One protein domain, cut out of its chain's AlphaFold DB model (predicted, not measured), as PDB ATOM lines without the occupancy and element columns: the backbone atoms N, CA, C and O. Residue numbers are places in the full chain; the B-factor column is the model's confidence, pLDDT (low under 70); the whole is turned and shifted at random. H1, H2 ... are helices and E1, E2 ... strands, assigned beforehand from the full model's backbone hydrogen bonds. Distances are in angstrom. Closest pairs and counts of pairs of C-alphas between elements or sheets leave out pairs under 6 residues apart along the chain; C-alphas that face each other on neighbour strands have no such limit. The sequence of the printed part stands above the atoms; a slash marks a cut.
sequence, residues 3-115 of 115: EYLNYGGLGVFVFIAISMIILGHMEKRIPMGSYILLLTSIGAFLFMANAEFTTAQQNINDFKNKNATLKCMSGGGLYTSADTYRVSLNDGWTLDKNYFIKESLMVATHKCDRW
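What this domain is: This is residues 3 to 115 of the 115 residues of an uncharacterized protein of Epsilonproteobacteria bacterium (UniProt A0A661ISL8). A long helical hairpin with a small head of strands: H1 and the longer H2 run partly side by side, and H2 runs on past H1 into the head, where two small three-stranded sheets pack on its residues 55 to 64. The free end of the hairpin, residues 23 to 29, sticks out at the end away from the head. The printed part has 113 residues with two named helices and six named strands, in the order H1 H2 E1 E2 E3 E4 E5 E6; the sheets, in the orders E2 E1 E6 and E3 E4 E5, are antiparallel, and the class is mixed, helices and strands. The whole is only just loose, close to extended, with a radius of gyration of the C-alphas of 19.8 A, and its C-alphas span 65 by 28 by 20 A.

How they stand to each other: H1, residues 7 to 27, and H2, residues 32 to 64, form a helical hairpin. They touch with residues 13 to 17 and 38 to 42 alone, at a shallow tilt of 11 degrees, opposite ways; their closest C-alphas, of Phe 13 and Ile 42, are 7.0 A apart. In H1 and H2 every O i to N i+4 pair is within hydrogen-bond range. E1, residues 70 to 73, forms a hairpin with E2, residues 84 to 87, where N 72 and O 85 are 2.8 A apart. E3, residues 94 to 96, E4, residues 99 to 102, and E5, residues 105 to 108, form a meander, each strand the antiparallel neighbour of the one before; N 94 and O 101 are 2.8 A apart, as are N 100 and O 107. E6, residues 112 to 114, is antiparallel to E1, with N 71 and O 113 2.7 A apart. H2 is on the sheet E2 E1 E6, making two layers, a helix on one face of a sheet, at a height over the sheet of 12.7 A; its closest C-alpha to E6 is that of Asn 59, 6.6 A from that of Cys 112. H2 is also on the sheet E3 E4 E5, at a height of 12.5 A, and runs along the strands, at 18 degrees to E4 on the local plane. Between the sheets, the closest C-alphas of E1 and E5, Cys 72 and Val 107, are 7.2 A apart. H1 is apart from the six strands.

Where its parts are: H1 begins at C-alpha 7 (13.021, 26.205, 39.199) and is 30.1 A long. H2 ends at C-alpha 64 (4.600, 35.699, 65.106) and is 48.1 A long. E1, E2, E4 and E5 measure 9.7, 9.5, 9.8 and 10.1 A. E3 and E6 measure 6.7 A each, and E6 ends at C-alpha 114 (-4.768, 41.070, 57.304).

The domain as a whole: The two C-alphas farthest apart, of Lys 28 and Asn 90, are 64.7 A apart. The printed part has no cut and no long link. The mean pLDDT of the printed part is 80.9; residues 3 to 4, 28 to 29, 66 to 67 and 75 to 82 are under 70.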
ATOM      1  N   GLU A   3      13.713  28.897  47.796       65.44
ATOM      2  CA  GLU A   3      12.442  28.146  47.798       65.44
ATOM      3  C   GLU A   3      11.287  28.860  47.066       65.44
ATOM      4  O   GLU A   3      10.266  28.243  46.789       65.44
ATOM      5  N   TYR A   4      11.451  30.149  46.760       67.00
ATOM      6  CA  TYR A   4      10.482  30.994  46.054       67.00
ATOM      7  C   TYR A   4      10.889  31.211  44.591       67.00
ATOM      8  O   TYR A   4      10.210  31.910  43.847       67.00
ATOM      9  N   LEU A   5      12.013  30.630  44.154       71.50
ATOM     10  CA  LEU A   5      12.333  30.575  42.737       71.50
ATOM     11  C   LEU A   5      11.555  29.435  42.085       71.50
ATOM     12  O   LEU A   5      11.670  28.272  42.468       71.50
ATOM     13  N   ASN A   6      10.828  29.757  41.019       75.62
ATOM     14  CA  ASN A   6      10.282  28.742  40.131       75.62
ATOM     15  C   ASN A   6      11.433  28.090  39.340       75.62
ATOM     16  O   ASN A   6      11.874  28.599  38.308       75.62
ATOM     17  N   TYR A   7      11.924  26.949  39.825       72.19
ATOM     18  CA  TYR A   7      13.021  26.205  39.199       72.19
ATOM     19  C   TYR A   7      12.739  25.816  37.739       72.19
ATOM     20  O   TYR A   7      13.670  25.755  36.937       72.19
ATOM     21  N   GLY A   8      11.467  25.633  37.363       73.56
ATOM     22  CA  GLY A   8      11.066  25.437  35.968       73.56
ATOM     23  C   GLY A   8      11.324  26.681  35.114       73.56
ATOM     24  O   GLY A   8      11.927  26.583  34.047       73.56
ATOM     25  N   GLY A   9      10.959  27.863  35.617       74.12
ATOM     26  CA  GLY A   9      11.268  29.144  34.969       74.12
ATOM     27  C   GLY A   9      12.773  29.395  34.842       74.12
ATOM     28  O   GLY A   9      13.248  29.835  33.799       74.12
ATOM     29  N   LEU A  10      13.548  29.028  35.866       80.31
ATOM     30  CA  LEU A  10      15.006  29.141  35.836       80.31
ATOM     31  C   LEU A  10      15.634  28.227  34.769       80.31
ATOM     32  O   LEU A  10      16.535  28.653  34.046       80.31
ATOM     33  N   GLY A  11      15.106  27.009  34.608       80.00
ATOM     34  CA  GLY A  11      15.501  26.088  33.539       80.00
ATOM     35  C   GLY A  11      15.249  26.646  32.134       80.00
ATOM     36  O   GLY A  11      16.097  26.490  31.256       80.00
ATOM     37  N   VAL A  12      14.140  27.367  31.931       84.06
ATOM     38  CA  VAL A  12      13.839  28.039  30.653       84.06
ATOM     39  C   VAL A  12      14.880  29.113  30.334       84.06
ATOM     40  O   VAL A  12      15.377  29.159  29.211       84.06
ATOM     41  N   PHE A  13      15.280  29.940  31.305       86.38
ATOM     42  CA  PHE A  13      16.321  30.950  31.072       86.38
ATOM     43  C   PHE A  13      17.678  30.332  30.734       86.38
ATOM     44  O   PHE A  13      18.355  30.819  29.828       86.38
ATOM     45  N   VAL A  14      18.054  29.241  31.408       86.19
ATOM     46  CA  VAL A  14      19.281  28.495  31.092       86.19
ATOM     47  C   VAL A  14      19.218  27.934  29.669       86.19
ATOM     48  O   VAL A  14      20.170  28.095  28.906       86.19
ATOM     49  N   PHE A  15      18.089  27.340  29.274       86.62
ATOM     50  CA  PHE A  15      17.897  26.822  27.920       86.62
ATOM     51  C   PHE A  15      17.996  27.921  26.850       86.62
ATOM     52  O   PHE A  15      18.666  27.737  25.831       86.62
ATOM     53  N   ILE A  16      17.383  29.086  27.090       86.00
ATOM     54  CA  ILE A  16      17.464  30.240  26.183       86.00
ATOM     55  C   ILE A  16      18.907  30.748  26.086       86.00
ATOM     56  O   ILE A  16      19.388  30.997  24.982       86.00
ATOM     57  N   ALA A  17      19.624  30.852  27.208       85.94
ATOM     58  CA  ALA A  17      21.022  31.278  27.223       85.94
ATOM     59  C   ALA A  17      21.923  30.331  26.410       85.94
ATOM     60  O   ALA A  17      22.713  30.791  25.586       85.94
ATOM     61  N   ILE A  18      21.762  29.012  26.580       87.25
ATOM     62  CA  ILE A  18      22.494  27.997  25.805       87.25
ATOM     63  C   ILE A  18      22.159  28.113  24.313       87.25
ATOM     64  O   ILE A  18      23.062  28.124  23.478       87.25
ATOM     65  N   SER A  19      20.875  28.256  23.977       84.94
ATOM     66  CA  SER A  19      20.419  28.405  22.591       84.94
ATOM     67  C   SER A  19      21.021  29.644  21.929       84.94
ATOM     68  O   SER A  19      21.480  29.571  20.792       84.94
ATOM     69  N   MET A  20      21.089  30.767  22.655       83.62
ATOM     70  CA  MET A  20      21.768  31.969  22.177       83.62
ATOM     71  C   MET A  20      23.252  31.697  21.927       83.62
ATOM     72  O   MET A  20      23.721  31.969  20.833       83.62
ATOM     73  N   ILE A  21      23.984  31.098  22.871       83.69
ATOM     74  CA  ILE A  21      25.416  30.795  22.690       83.69
ATOM     75  C   ILE A  21      25.658  29.948  21.428       83.69
ATOM     76  O   ILE A  21      26.546  30.266  20.635       83.69
ATOM     77  N   ILE A  22      24.843  28.911  21.207       83.62
ATOM     78  CA  ILE A  22      24.933  28.045  20.022       83.62
ATOM     79  C   ILE A  22      24.668  28.849  18.740       83.62
ATOM     80  O   ILE A  22      25.474  28.806  17.809       83.62
ATOM     81  N   LEU A  23      23.585  29.631  18.704       80.88
ATOM     82  CA  LEU A  23      23.236  30.471  17.553       80.88
ATOM     83  C   LEU A  23      24.315  31.519  17.253       80.88
ATOM     84  O   LEU A  23      24.651  31.743  16.094       80.88
ATOM     85  N   GLY A  24      24.928  32.111  18.279       77.94
ATOM     86  CA  GLY A  24      26.026  33.064  18.107       77.94
ATOM     87  C   GLY A  24      27.291  32.461  17.527       77.94
ATOM     88  O   GLY A  24      27.976  33.121  16.745       77.94
ATOM     89  N   HIS A  25      27.576  31.203  17.862       77.25
ATOM     90  CA  HIS A  25      28.654  30.455  17.223       77.25
ATOM     91  C   HIS A  25      28.359  30.164  15.745       77.25
ATOM     92  O   HIS A  25      29.286  30.190  14.936       77.25
ATOM     93  N   MET A  26      27.093  29.926  15.384       76.06
ATOM     94  CA  MET A  26      26.682  29.630  14.007       76.06
ATOM     95  C   MET A  26      26.614  30.879  13.116       76.06
ATOM     96  O   MET A  26      27.152  30.870  12.012       76.06
ATOM     97  N   GLU A  27      25.996  31.967  13.582       74.06
ATOM     98  CA  GLU A  27      25.745  33.171  12.772       74.06
ATOM     99  C   GLU A  27      26.876  34.217  12.842       74.06
ATOM    100  O   GLU A  27      26.813  35.248  12.173       74.06
ATOM    101  N   LYS A  28      27.927  33.991  13.651       69.56
ATOM    102  CA  LYS A  28      29.029  34.939  13.952       69.56
ATOM    103  C   LYS A  28      28.593  36.307  14.509       69.56
ATOM    104  O   LYS A  28      29.451  37.131  14.829       69.56
ATOM    105  N   ARG A  29      27.292  36.565  14.662       65.69
ATOM    106  CA  ARG A  29      26.717  37.729  15.339       65.69
ATOM    107  C   ARG A  29      25.353  37.381  15.911       65.69
ATOM    108  O   ARG A  29      24.436  37.069  15.170       65.69
ATOM    109  N   ILE A  30      25.208  37.565  17.216       70.62
ATOM    110  CA  ILE A  30      23.896  37.694  17.851       70.62
ATOM    111  C   ILE A  30      23.611  39.189  18.019       70.62
ATOM    112  O   ILE A  30      24.499  39.916  18.481       70.62
ATOM    113  N   PRO A  31      22.410  39.684  17.677       77.00
ATOM    114  CA  PRO A  31      22.053  41.073  17.924       77.00
ATOM    115  C   PRO A  31      22.099  41.383  19.425       77.00
ATOM    116  O   PRO A  31      21.471  40.705  20.230       77.00
ATOM    117  N   MET A  32      22.792  42.458  19.811       80.00
ATOM    118  CA  MET A  32      22.953  42.872  21.215       80.00
ATOM    119  C   MET A  32      21.617  43.013  21.972       80.00
ATOM    120  O   MET A  32      21.558  42.783  23.179       80.00
ATOM    121  N   GLY A  33      20.529  43.314  21.255       80.81
ATOM    122  CA  GLY A  33      19.177  43.380  21.809       80.81
ATOM    123  C   GLY A  33      18.672  42.070  22.427       80.81
ATOM    124  O   GLY A  33      17.922  42.128  23.397       80.81
ATOM    125  N   SER A  34      19.101  40.898  21.948       82.00
ATOM    126  CA  SER A  34      18.651  39.620  22.516       82.00
ATOM    127  C   SER A  34      19.278  39.346  23.888       82.00
ATOM    128  O   SER A  34      18.597  38.848  24.780       82.00
ATOM    129  N   TYR A  35      20.538  39.744  24.094       82.12
ATOM    130  CA  TYR A  35      21.191  39.683  25.403       82.12
ATOM    131  C   TYR A  35      20.542  40.636  26.402       82.12
ATOM    132  O   TYR A  35      20.314  40.257  27.550       82.12
ATOM    133  N   ILE A  36      20.208  41.854  25.960       85.94
ATOM    134  CA  ILE A  36      19.485  42.821  26.794       85.94
ATOM    135  C   ILE A  36      18.131  42.237  27.201       85.94
ATOM    136  O   ILE A  36      17.805  42.251  28.383       85.94
ATOM    137  N   LEU A  37      17.380  41.664  26.255       86.75
ATOM    138  CA  LEU A  37      16.080  41.048  26.524       86.75
ATOM    139  C   LEU A  37      16.184  39.849  27.479       86.75
ATOM    140  O   LEU A  37      15.358  39.707  28.379       86.75
ATOM    141  N   LEU A  38      17.204  39.002  27.328       87.12
ATOM    142  CA  LEU A  38      17.449  37.890  28.245       87.12
ATOM    143  C   LEU A  38      17.734  38.396  29.668       87.12
ATOM    144  O   LEU A  38      17.120  37.922  30.623       87.12
ATOM    145  N   LEU A  39      18.627  39.378  29.811       87.38
ATOM    146  CA  LEU A  39      18.999  39.940  31.111       87.38
ATOM    147  C   LEU A  39      17.825  40.647  31.793       87.38
ATOM    148  O   LEU A  39      17.613  40.445  32.987       87.38
ATOM    149  N   THR A  40      17.035  41.438  31.059       88.44
ATOM    150  CA  THR A  40      15.844  42.092  31.624       88.44
ATOM    151  C   THR A  40      14.784  41.077  32.037       88.44
ATOM    152  O   THR A  40      14.180  41.240  33.095       88.44
ATOM    153  N   SER A  41      14.603  39.997  31.271       87.62
ATOM    154  CA  SER A  41      13.659  38.925  31.611       87.62
ATOM    155  C   SER A  41      14.082  38.162  32.869       87.62
ATOM    156  O   SER A  41      13.256  37.933  33.752       87.62
ATOM    157  N   ILE A  42      15.373  37.827  32.996       89.00
ATOM    158  CA  ILE A  42      15.927  37.223  34.218       89.00
ATOM    159  C   ILE A  42      15.764  38.185  35.400       89.00
ATOM    160  O   ILE A  42      15.333  37.772  36.474       89.00
ATOM    161  N   GLY A  43      16.060  39.472  35.206       87.12
ATOM    162  CA  GLY A  43      15.887  40.501  36.231       87.12
ATOM    163  C   GLY A  43      14.441  40.608  36.718       87.12
ATOM    164  O   GLY A  43      14.199  40.588  37.922       87.12
ATOM    165  N   ALA A  44      13.473  40.648  35.799       88.19
ATOM    166  CA  ALA A  44      12.049  40.666  36.130       88.19
ATOM    167  C   ALA A  44      11.620  39.396  36.882       88.19
ATOM    168  O   ALA A  44      10.892  39.473  37.871       88.19
ATOM    169  N   PHE A  45      12.113  38.230  36.461       86.81
ATOM    170  CA  PHE A  45      11.844  36.962  37.132       86.81
ATOM    171  C   PHE A  45      12.380  36.929  38.568       86.81
ATOM    172  O   PHE A  45      11.652  36.573  39.497       86.81
ATOM    173  N   LEU A  46      13.628  37.358  38.772       86.88
ATOM    174  CA  LEU A  46      14.230  37.463  40.102       86.88
ATOM    175  C   LEU A  46      13.503  38.492  40.976       86.88
ATOM    176  O   LEU A  46      13.323  38.262  42.170       86.88
ATOM    177  N   PHE A  47      13.048  39.601  40.387       87.62
ATOM    178  CA  PHE A  47      12.262  40.610  41.089       87.62
ATOM    179  C   PHE A  47      10.929  40.046  41.598       87.62
ATOM    180  O   PHE A  47      10.589  40.263  42.760       87.62
ATOM    181  N   MET A  48      10.210  39.272  40.777       84.75
ATOM    182  CA  MET A  48       8.973  38.603  41.201       84.75
ATOM    183  C   MET A  48       9.225  37.614  42.346       84.75
ATOM    184  O   MET A  48       8.544  37.688  43.368       84.75
ATOM    185  N   ALA A  49      10.248  36.761  42.237       85.19
ATOM    186  CA  ALA A  49      10.608  35.823  43.305       85.19
ATOM    187  C   ALA A  49      10.980  36.548  44.615       85.19
ATOM    188  O   ALA A  49      10.640  36.102  45.713       85.19
ATOM    189  N   ASN A  50      11.659  37.694  44.517       86.81
ATOM    190  CA  ASN A  50      11.973  38.523  45.676       86.81
ATOM    191  C   ASN A  50      10.724  39.163  46.301       86.81
ATOM    192  O   ASN A  50      10.630  39.233  47.528       86.81
ATOM    193  N   ALA A  51       9.772  39.620  45.484       86.12
ATOM    194  CA  ALA A  51       8.505  40.155  45.973       86.12
ATOM    195  C   ALA A  51       7.728  39.081  46.750       86.12
ATOM    196  O   ALA A  51       7.349  39.321  47.895       86.12
ATOM    197  N   GLU A  52       7.600  37.873  46.193       83.31
ATOM    198  CA  GLU A  52       6.950  36.742  46.867       83.31
ATOM    199  C   GLU A  52       7.640  36.369  48.185       83.31
ATOM    200  O   GLU A  52       6.977  36.188  49.208       83.31
ATOM    201  N   PHE A  53       8.976  36.309  48.193       86.25
ATOM    202  CA  PHE A  53       9.747  36.070  49.413       86.25
ATOM    203  C   PHE A  53       9.498  37.150  50.475       86.25
ATOM    204  O   PHE A  53       9.310  36.834  51.650       86.25
ATOM    205  N   THR A  54       9.481  38.421  50.069       88.06
ATOM    206  CA  THR A  54       9.279  39.554  50.981       88.06
ATOM    207  C   THR A  54       7.877  39.526  51.588       88.06
ATOM    208  O   THR A  54       7.736  39.656  52.805       88.06
ATOM    209  N   THR A  55       6.845  39.285  50.774       87.06
ATOM    210  CA  THR A  55       5.462  39.132  51.248       87.06
ATOM    211  C   THR A  55       5.329  37.952  52.209       87.06
ATOM    212  O   THR A  55       4.741  38.093  53.280       87.06
ATOM    213  N   ALA A  56       5.935  36.807  51.889       85.44
ATOM    214  CA  ALA A  56       5.917  35.647  52.770       85.44
ATOM    215  C   ALA A  56       6.590  35.923  54.120       85.44
ATOM    216  O   ALA A  56       6.058  35.562  55.172       85.44
ATOM    217  N   GLN A  57       7.731  36.616  54.108       88.69
ATOM    218  CA  GLN A  57       8.432  37.012  55.325       88.69
ATOM    219  C   GLN A  57       7.592  37.970  56.178       88.69
ATOM    220  O   GLN A  57       7.573  37.849  57.405       88.69
ATOM    221  N   GLN A  58       6.874  38.897  55.545       88.06
ATOM    222  CA  GLN A  58       5.963  39.802  56.237       88.06
ATOM    223  C   GLN A  58       4.819  39.036  56.914       88.06
ATOM    224  O   GLN A  58       4.586  39.242  58.102       88.06
ATOM    225  N   ASN A  59       4.186  38.086  56.218       87.25
ATOM    226  CA  ASN A  59       3.124  37.251  56.792       87.25
ATOM    227  C   ASN A  59       3.628  36.423  57.983       87.25
ATOM    228  O   ASN A  59       2.945  36.313  58.998       87.25
ATOM    229  N   ILE A  60       4.846  35.880  57.894       89.19
ATOM    230  CA  ILE A  60       5.496  35.161  58.999       89.19
ATOM    231  C   ILE A  60       5.713  36.079  60.207       89.19
ATOM    232  O   ILE A  60       5.455  35.680  61.345       89.19
ATOM    233  N   ASN A  61       6.201  37.299  59.979       88.88
ATOM    234  CA  ASN A  61       6.440  38.267  61.047       88.88
ATOM    235  C   ASN A  61       5.124  38.702  61.710       88.88
ATOM    236  O   ASN A  61       5.040  38.744  62.937       88.88
ATOM    237  N   ASP A  62       4.089  38.956  60.911       87.00
ATOM    238  CA  ASP A  62       2.755  39.309  61.394       87.00
ATOM    239  C   ASP A  62       2.149  38.177  62.226       87.00
ATOM    240  O   ASP A  62       1.675  38.409  63.338       87.00
ATOM    241  N   PHE A  63       2.250  36.939  61.738       87.75
ATOM    242  CA  PHE A  63       1.792  35.752  62.450       87.75
ATOM    243  C   PHE A  63       2.499  35.575  63.800       87.75
ATOM    244  O   PHE A  63       1.853  35.290  64.804       87.75
ATOM    245  N   LYS A  64       3.820  35.798  63.860       85.31
ATOM    246  CA  LYS A  64       4.600  35.699  65.106       85.31
ATOM    247  C   LYS A  64       4.223  36.756  66.146       85.31
ATOM    248  O   LYS A  64       4.380  36.503  67.339       85.31
ATOM    249  N   ASN A  65       3.678  37.899  65.733       82.75
ATOM    250  CA  ASN A  65       3.341  39.012  66.625       82.75
ATOM    251  C   ASN A  65       2.055  38.812  67.464       82.75
ATOM    252  O   ASN A  65       1.504  39.791  67.962       82.75
ATOM    253  N   LYS A  66       1.585  37.568  67.671       67.44
ATOM    254  CA  LYS A  66       0.475  37.125  68.562       67.44
ATOM    255  C   LYS A  66      -0.911  37.766  68.378       67.44
ATOM    256  O   LYS A  66      -1.881  37.195  68.862       67.44
ATOM    257  N   ASN A  67      -1.036  38.855  67.622       68.31
ATOM    258  CA  ASN A  67      -2.278  39.613  67.455       68.31
ATOM    259  C   ASN A  67      -2.794  39.673  66.009       68.31
ATOM    260  O   ASN A  67      -3.868  40.224  65.782       68.31
ATOM    261  N   ALA A  68      -2.071  39.129  65.025       79.50
ATOM    262  CA  ALA A  68      -2.536  39.149  63.642       79.50
ATOM    263  C   ALA A  68      -3.440  37.946  63.344       79.50
ATOM    264  O   ALA A  68      -3.055  36.790  63.533       79.50
ATOM    265  N   THR A  69      -4.639  38.232  62.841       89.06
ATOM    266  CA  THR A  69      -5.442  37.262  62.095       89.06
ATOM    267  C   THR A  69      -5.179  37.500  60.614       89.06
ATOM    268  O   THR A  69      -5.359  38.611  60.120       89.06
ATOM    269  N   LEU A  70      -4.738  36.460  59.916       89.81
ATOM    270  CA  LEU A  70      -4.429  36.491  58.495       89.81
ATOM    271  C   LEU A  70      -5.507  35.743  57.707       89.81
ATOM    272  O   LEU A  70      -5.991  34.691  58.118       89.81
ATOM    273  N   LYS A  71      -5.872  36.288  56.555       88.94
ATOM    274  CA  LYS A  71      -6.720  35.685  55.536       88.94
ATOM    275  C   LYS A  71      -5.817  35.124  54.445       88.94
ATOM    276  O   LYS A  71      -5.361  35.872  53.588       88.94
ATOM    277  N   CYS A  72      -5.534  33.832  54.483       86.25
ATOM    278  CA  CYS A  72      -4.658  33.172  53.519       86.25
ATOM    279  C   CYS A  72      -5.480  32.383  52.503       86.25
ATOM    280  O   CYS A  72      -6.492  31.792  52.860       86.25
ATOM    281  N   MET A  73      -5.043  32.319  51.251       82.25
ATOM    282  CA  MET A  73      -5.657  31.431  50.260       82.25
ATOM    283  C   MET A  73      -4.821  30.155  50.149       82.25
ATOM    284  O   MET A  73      -3.597  30.241  50.043       82.25
ATOM    285  N   SER A  74      -5.442  28.968  50.162       72.12
ATOM    286  CA  SER A  74      -4.710  27.767  49.743       72.12
ATOM    287  C   SER A  74      -4.321  27.945  48.286       72.12
ATOM    288  O   SER A  74      -5.144  28.412  47.494       72.12
ATOM    289  N   GLY A  75      -3.094  27.563  47.934       61.47
ATOM    290  CA  GLY A  75      -2.642  27.507  46.548       61.47
ATOM    291  C   GLY A  75      -3.480  26.502  45.764       61.47
ATOM    292  O   GLY A  75      -3.095  25.346  45.624       61.47
ATOM    293  N   GLY A  76      -4.651  26.932  45.298       51.38
ATOM    294  CA  GLY A  76      -5.445  26.209  44.326       51.38
ATOM    295  C   GLY A  76      -4.650  26.166  43.030       51.38
ATOM    296  O   GLY A  76      -4.244  27.208  42.515       51.38
ATOM    297  N   GLY A  77      -4.352  24.964  42.540       49.28
ATOM    298  CA  GLY A  77      -3.748  24.800  41.223       49.28
ATOM    299  C   GLY A  77      -4.745  25.174  40.124       49.28
ATOM    300  O   GLY A  77      -5.882  25.546  40.398       49.28
ATOM    301  N   LEU A  78      -4.356  24.976  38.862       44.25
ATOM    302  CA  LEU A  78      -5.193  25.211  37.670       44.25
ATOM    303  C   LEU A  78      -6.597  24.555  37.700       44.25
ATOM    304  O   LEU A  78      -7.428  24.885  36.858       44.25
ATOM    305  N   TYR A  79      -6.857  23.643  38.643       43.34
ATOM    306  CA  TYR A  79      -8.076  22.836  38.737       43.34
ATOM    307  C   TYR A  79      -8.722  22.812  40.130       43.34
ATOM    308  O   TYR A  79      -9.719  22.115  40.310       43.34
ATOM    309  N   THR A  80      -8.189  23.537  41.119       52.62
ATOM    310  CA  THR A  80      -8.790  23.603  42.460       52.62
ATOM    311  C   THR A  80      -9.138  25.039  42.812       52.62
ATOM    312  O   THR A  80      -8.314  25.945  42.702       52.62
ATOM    313  N   SER A  81     -10.391  25.259  43.215       57.59
ATOM    314  CA  SER A  81     -10.846  26.537  43.756       57.59
ATOM    315  C   SER A  81      -9.969  26.924  44.943       57.59
ATOM    316  O   SER A  81      -9.707  26.112  45.828       57.59
ATOM    317  N   ALA A  82      -9.468  28.157  44.930       66.44
ATOM    318  CA  ALA A  82      -8.637  28.664  46.008       66.44
ATOM    319  C   ALA A  82      -9.515  28.954  47.229       66.44
ATOM    320  O   ALA A  82     -10.161  30.001  47.316       66.44
ATOM    321  N   ASP A  83      -9.545  28.014  48.168       76.12
ATOM    322  CA  ASP A  83     -10.235  28.206  49.435       76.12
ATOM    323  C   ASP A  83      -9.502  29.243  50.283       76.12
ATOM    324  O   ASP A  83      -8.273  29.350  50.275       76.12
ATOM    325  N   THR A  84     -10.278  30.036  51.016       83.31
ATOM    326  CA  THR A  84      -9.739  31.063  51.903       83.31
ATOM    327  C   THR A  84      -9.814  30.610  53.354       83.31
ATOM    328  O   THR A  84     -10.869  30.207  53.836       83.31
ATOM    329  N   TYR A  85      -8.702  30.740  54.066       85.19
ATOM    330  CA  TYR A  85      -8.503  30.286  55.432       85.19
ATOM    331  C   TYR A  85      -8.191  31.456  56.350       85.19
ATOM    332  O   TYR A  85      -7.385  32.333  56.038       85.19
ATOM    333  N   ARG A  86      -8.809  31.429  57.528       89.81
ATOM    334  CA  ARG A  86      -8.453  32.297  58.644       89.81
ATOM    335  C   ARG A  86      -7.327  31.633  59.439       89.81
ATOM    336  O   ARG A  86      -7.523  30.570  60.027       89.81
ATOM    337  N   VAL A  87      -6.160  32.263  59.443       89.19
ATOM    338  CA  VAL A  87      -4.939  31.803  60.103       89.19
ATOM    339  C   VAL A  87      -4.624  32.736  61.266       89.19
ATOM    340  O   VAL A  87      -4.416  33.932  61.079       89.19
ATOM    341  N   SER A  88      -4.571  32.203  62.483       89.94
ATOM    342  CA  SER A  88      -4.119  32.949  63.660       89.94
ATOM    343  C   SER A  88      -3.539  32.007  64.712       89.94
ATOM    344  O   SER A  88      -3.944  30.846  64.809       89.94
ATOM    345  N   LEU A  89      -2.618  32.511  65.537       87.12
ATOM    346  CA  LEU A  89      -2.080  31.753  66.673       87.12
ATOM    347  C   LEU A  89      -3.181  31.359  67.676       87.12
ATOM    348  O   LEU A  89      -3.115  30.284  68.267       87.12
ATOM    349  N   ASN A  90      -4.216  32.192  67.825       87.69
ATOM    350  CA  ASN A  90      -5.343  31.935  68.729       87.69
ATOM    351  C   ASN A  90      -6.215  30.760  68.270       87.69
ATOM    352  O   ASN A  90      -6.824  30.094  69.100       87.69
ATOM    353  N   ASP A  91      -6.251  30.477  66.966       87.94
ATOM    354  CA  ASP A  91      -7.013  29.348  66.421       87.94
ATOM    355  C   ASP A  91      -6.197  28.042  66.393       87.94
ATOM    356  O   ASP A  91      -6.647  27.062  65.794       87.94
ATOM    357  N   GLY A  92      -5.001  28.025  66.999       88.88
ATOM    358  CA  GLY A  92      -4.128  26.851  67.091       88.88
ATOM    359  C   GLY A  92      -3.243  26.607  65.867       88.88
ATOM    360  O   GLY A  92      -2.697  25.515  65.725       88.88
ATOM    361  N   TRP A  93      -3.095  27.590  64.974       91.75
ATOM    362  CA  TRP A  93      -2.133  27.482  63.878       91.75
ATOM    363  C   TRP A  93      -0.702  27.575  64.400       91.75
ATOM    364  O   TRP A  93      -0.403  28.293  65.354       91.75
ATOM    365  N   THR A  94       0.201  26.897  63.711       91.06
ATOM    366  CA  THR A  94       1.644  26.934  63.938       91.06
ATOM    367  C   THR A  94       2.363  27.287  62.643       91.06
ATOM    368  O   THR A  94       1.763  27.298  61.569       91.06
ATOM    369  N   LEU A  95       3.646  27.627  62.745       87.62
ATOM    370  CA  LEU A  95       4.489  27.926  61.596       87.62
ATOM    371  C   LEU A  95       5.540  26.825  61.446       87.62
ATOM    372  O   LEU A  95       6.298  26.588  62.386       87.62
ATOM    373  N   ASP A  96       5.637  26.242  60.256       86.56
ATOM    374  CA  ASP A  96       6.768  25.412  59.845       86.56
ATOM    375  C   ASP A  96       7.354  25.971  58.546       86.56
ATOM    376  O   ASP A  96       6.694  26.001  57.507       86.56
ATOM    377  N   LYS A  97       8.592  26.465  58.621       83.75
ATOM    378  CA  LYS A  97       9.276  27.183  57.533       83.75
ATOM    379  C   LYS A  97       8.394  28.293  56.933       83.75
ATOM    380  O   LYS A  97       8.210  29.345  57.542       83.75
ATOM    381  N   ASN A  98       7.883  28.056  55.728       82.31
ATOM    382  CA  ASN A  98       7.058  28.918  54.894       82.31
ATOM    383  C   ASN A  98       5.616  28.396  54.750       82.31
ATOM    384  O   ASN A  98       4.927  28.716  53.779       82.31
ATOM    385  N   TYR A  99       5.148  27.626  55.733       85.88
ATOM    386  CA  TYR A  99       3.784  27.120  55.814       85.88
ATOM    387  C   TYR A  99       3.162  27.416  57.177       85.88
ATOM    388  O   TYR A  99       3.793  27.275  58.226       85.88
ATOM    389  N   PHE A 100       1.888  27.788  57.153       89.00
ATOM    390  CA  PHE A 100       1.011  27.757  58.309       89.00
ATOM    391  C   PHE A 100       0.384  26.370  58.408       89.00
ATOM    392  O   PHE A 100      -0.190  25.878  57.436       89.00
ATOM    393  N   ILE A 101       0.501  25.742  59.576       88.38
ATOM    394  CA  ILE A 101       0.042  24.376  59.820       88.38
ATOM    395  C   ILE A 101      -0.983  24.366  60.945       88.38
ATOM    396  O   ILE A 101      -0.732  24.891  62.032       88.38
ATOM    397  N   LYS A 102      -2.118  23.720  60.698       90.81
ATOM    398  CA  LYS A 102      -3.098  23.368  61.723       90.81
ATOM    399  C   LYS A 102      -3.623  21.974  61.421       90.81
ATOM    400  O   LYS A 102      -4.159  21.748  60.341       90.81
ATOM    401  N   GLU A 103      -3.481  21.057  62.375       87.25
ATOM    402  CA  GLU A 103      -3.844  19.647  62.185       87.25
ATOM    403  C   GLU A 103      -3.140  19.066  60.939       87.25
ATOM    404  O   GLU A 103      -1.915  19.123  60.861       87.25
ATOM    405  N   SER A 104      -3.880  18.533  59.963       81.81
ATOM    406  CA  SER A 104      -3.346  18.039  58.683       81.81
ATOM    407  C   SER A 104      -3.370  19.078  57.555       81.81
ATOM    408  O   SER A 104      -3.062  18.746  56.411       81.81
ATOM    409  N   LEU A 105      -3.780  20.318  57.840       83.06
ATOM    410  CA  LEU A 105      -3.887  21.382  56.851       83.06
ATOM    411  C   LEU A 105      -2.593  22.195  56.798       83.06
ATOM    412  O   LEU A 105      -2.105  22.684  57.818       83.06
ATOM    413  N   MET A 106      -2.081  22.380  55.584       84.25
ATOM    414  CA  MET A 106      -0.910  23.205  55.302       84.25
ATOM    415  C   MET A 106      -1.301  24.312  54.327       84.25
ATOM    416  O   MET A 106      -1.791  24.041  53.231       84.25
ATOM    417  N   VAL A 107      -1.073  25.563  54.719       83.81
ATOM    418  CA  VAL A 107      -1.344  26.742  53.890       83.81
ATOM    419  C   VAL A 107      -0.049  27.507  53.700       83.81
ATOM    420  O   VAL A 107       0.655  27.817  54.658       83.81
ATOM    421  N   ALA A 108       0.286  27.801  52.456       81.75
ATOM    422  CA  ALA A 108       1.551  28.427  52.126       81.75
ATOM    423  C   ALA A 108       1.548  29.932  52.457       81.75
ATOM    424  O   ALA A 108       0.531  30.609  52.304       81.75
ATOM    425  N   THR A 109       2.677  30.478  52.919       80.31
ATOM    426  CA  THR A 109       2.731  31.837  53.502       80.31
ATOM    427  C   THR A 109       2.792  32.973  52.473       80.31
ATOM    428  O   THR A 109       2.906  34.135  52.854       80.31
ATOM    429  N   HIS A 110       2.716  32.684  51.171       75.31
ATOM    430  CA  HIS A 110       3.071  33.623  50.094       75.31
ATOM    431  C   HIS A 110       2.104  34.798  49.908       75.31
ATOM    432  O   HIS A 110       2.526  35.867  49.473       75.31
ATOM    433  N   LYS A 111       0.811  34.622  50.217       73.62
ATOM    434  CA  LYS A 111      -0.187  35.684  50.062       73.62
ATOM    435  C   LYS A 111      -1.311  35.536  51.081       73.62
ATOM    436  O   LYS A 111      -2.204  34.704  50.928       73.62
ATOM    437  N   CYS A 112      -1.242  36.365  52.113       83.69
ATOM    438  CA  CYS A 112      -2.296  36.507  53.094       83.69
ATOM    439  C   CYS A 112      -2.590  37.988  53.295       83.69
ATOM    440  O   CYS A 112      -1.668  38.797  53.370       83.69
ATOM    441  N   ASP A 113      -3.867  38.321  53.410       83.94
ATOM    442  CA  ASP A 113      -4.300  39.661  53.784       83.94
ATOM    443  C   ASP A 113      -4.490  39.718  55.300       83.94
ATOM    444  O   ASP A 113      -4.784  38.708  55.940       83.94
ATOM    445  N   ARG A 114      -4.336  40.891  55.912       79.88
ATOM    446  CA  ARG A 114      -4.768  41.070  57.304       79.88
ATOM    447  C   ARG A 114      -6.296  41.141  57.334       79.88
ATOM    448  O   ARG A 114      -6.883  41.790  56.468       79.88
ATOM    449  N   TRP A 115      -6.913  40.439  58.284       72.56
ATOM    450  CA  TRP A 115      -8.363  40.496  58.499       72.56
ATOM    451  C   TRP A 115      -8.783  41.806  59.171       72.56
ATOM    452  O   TRP A 115      -8.004  42.298  60.021       72.56
TER     453      TRP A 115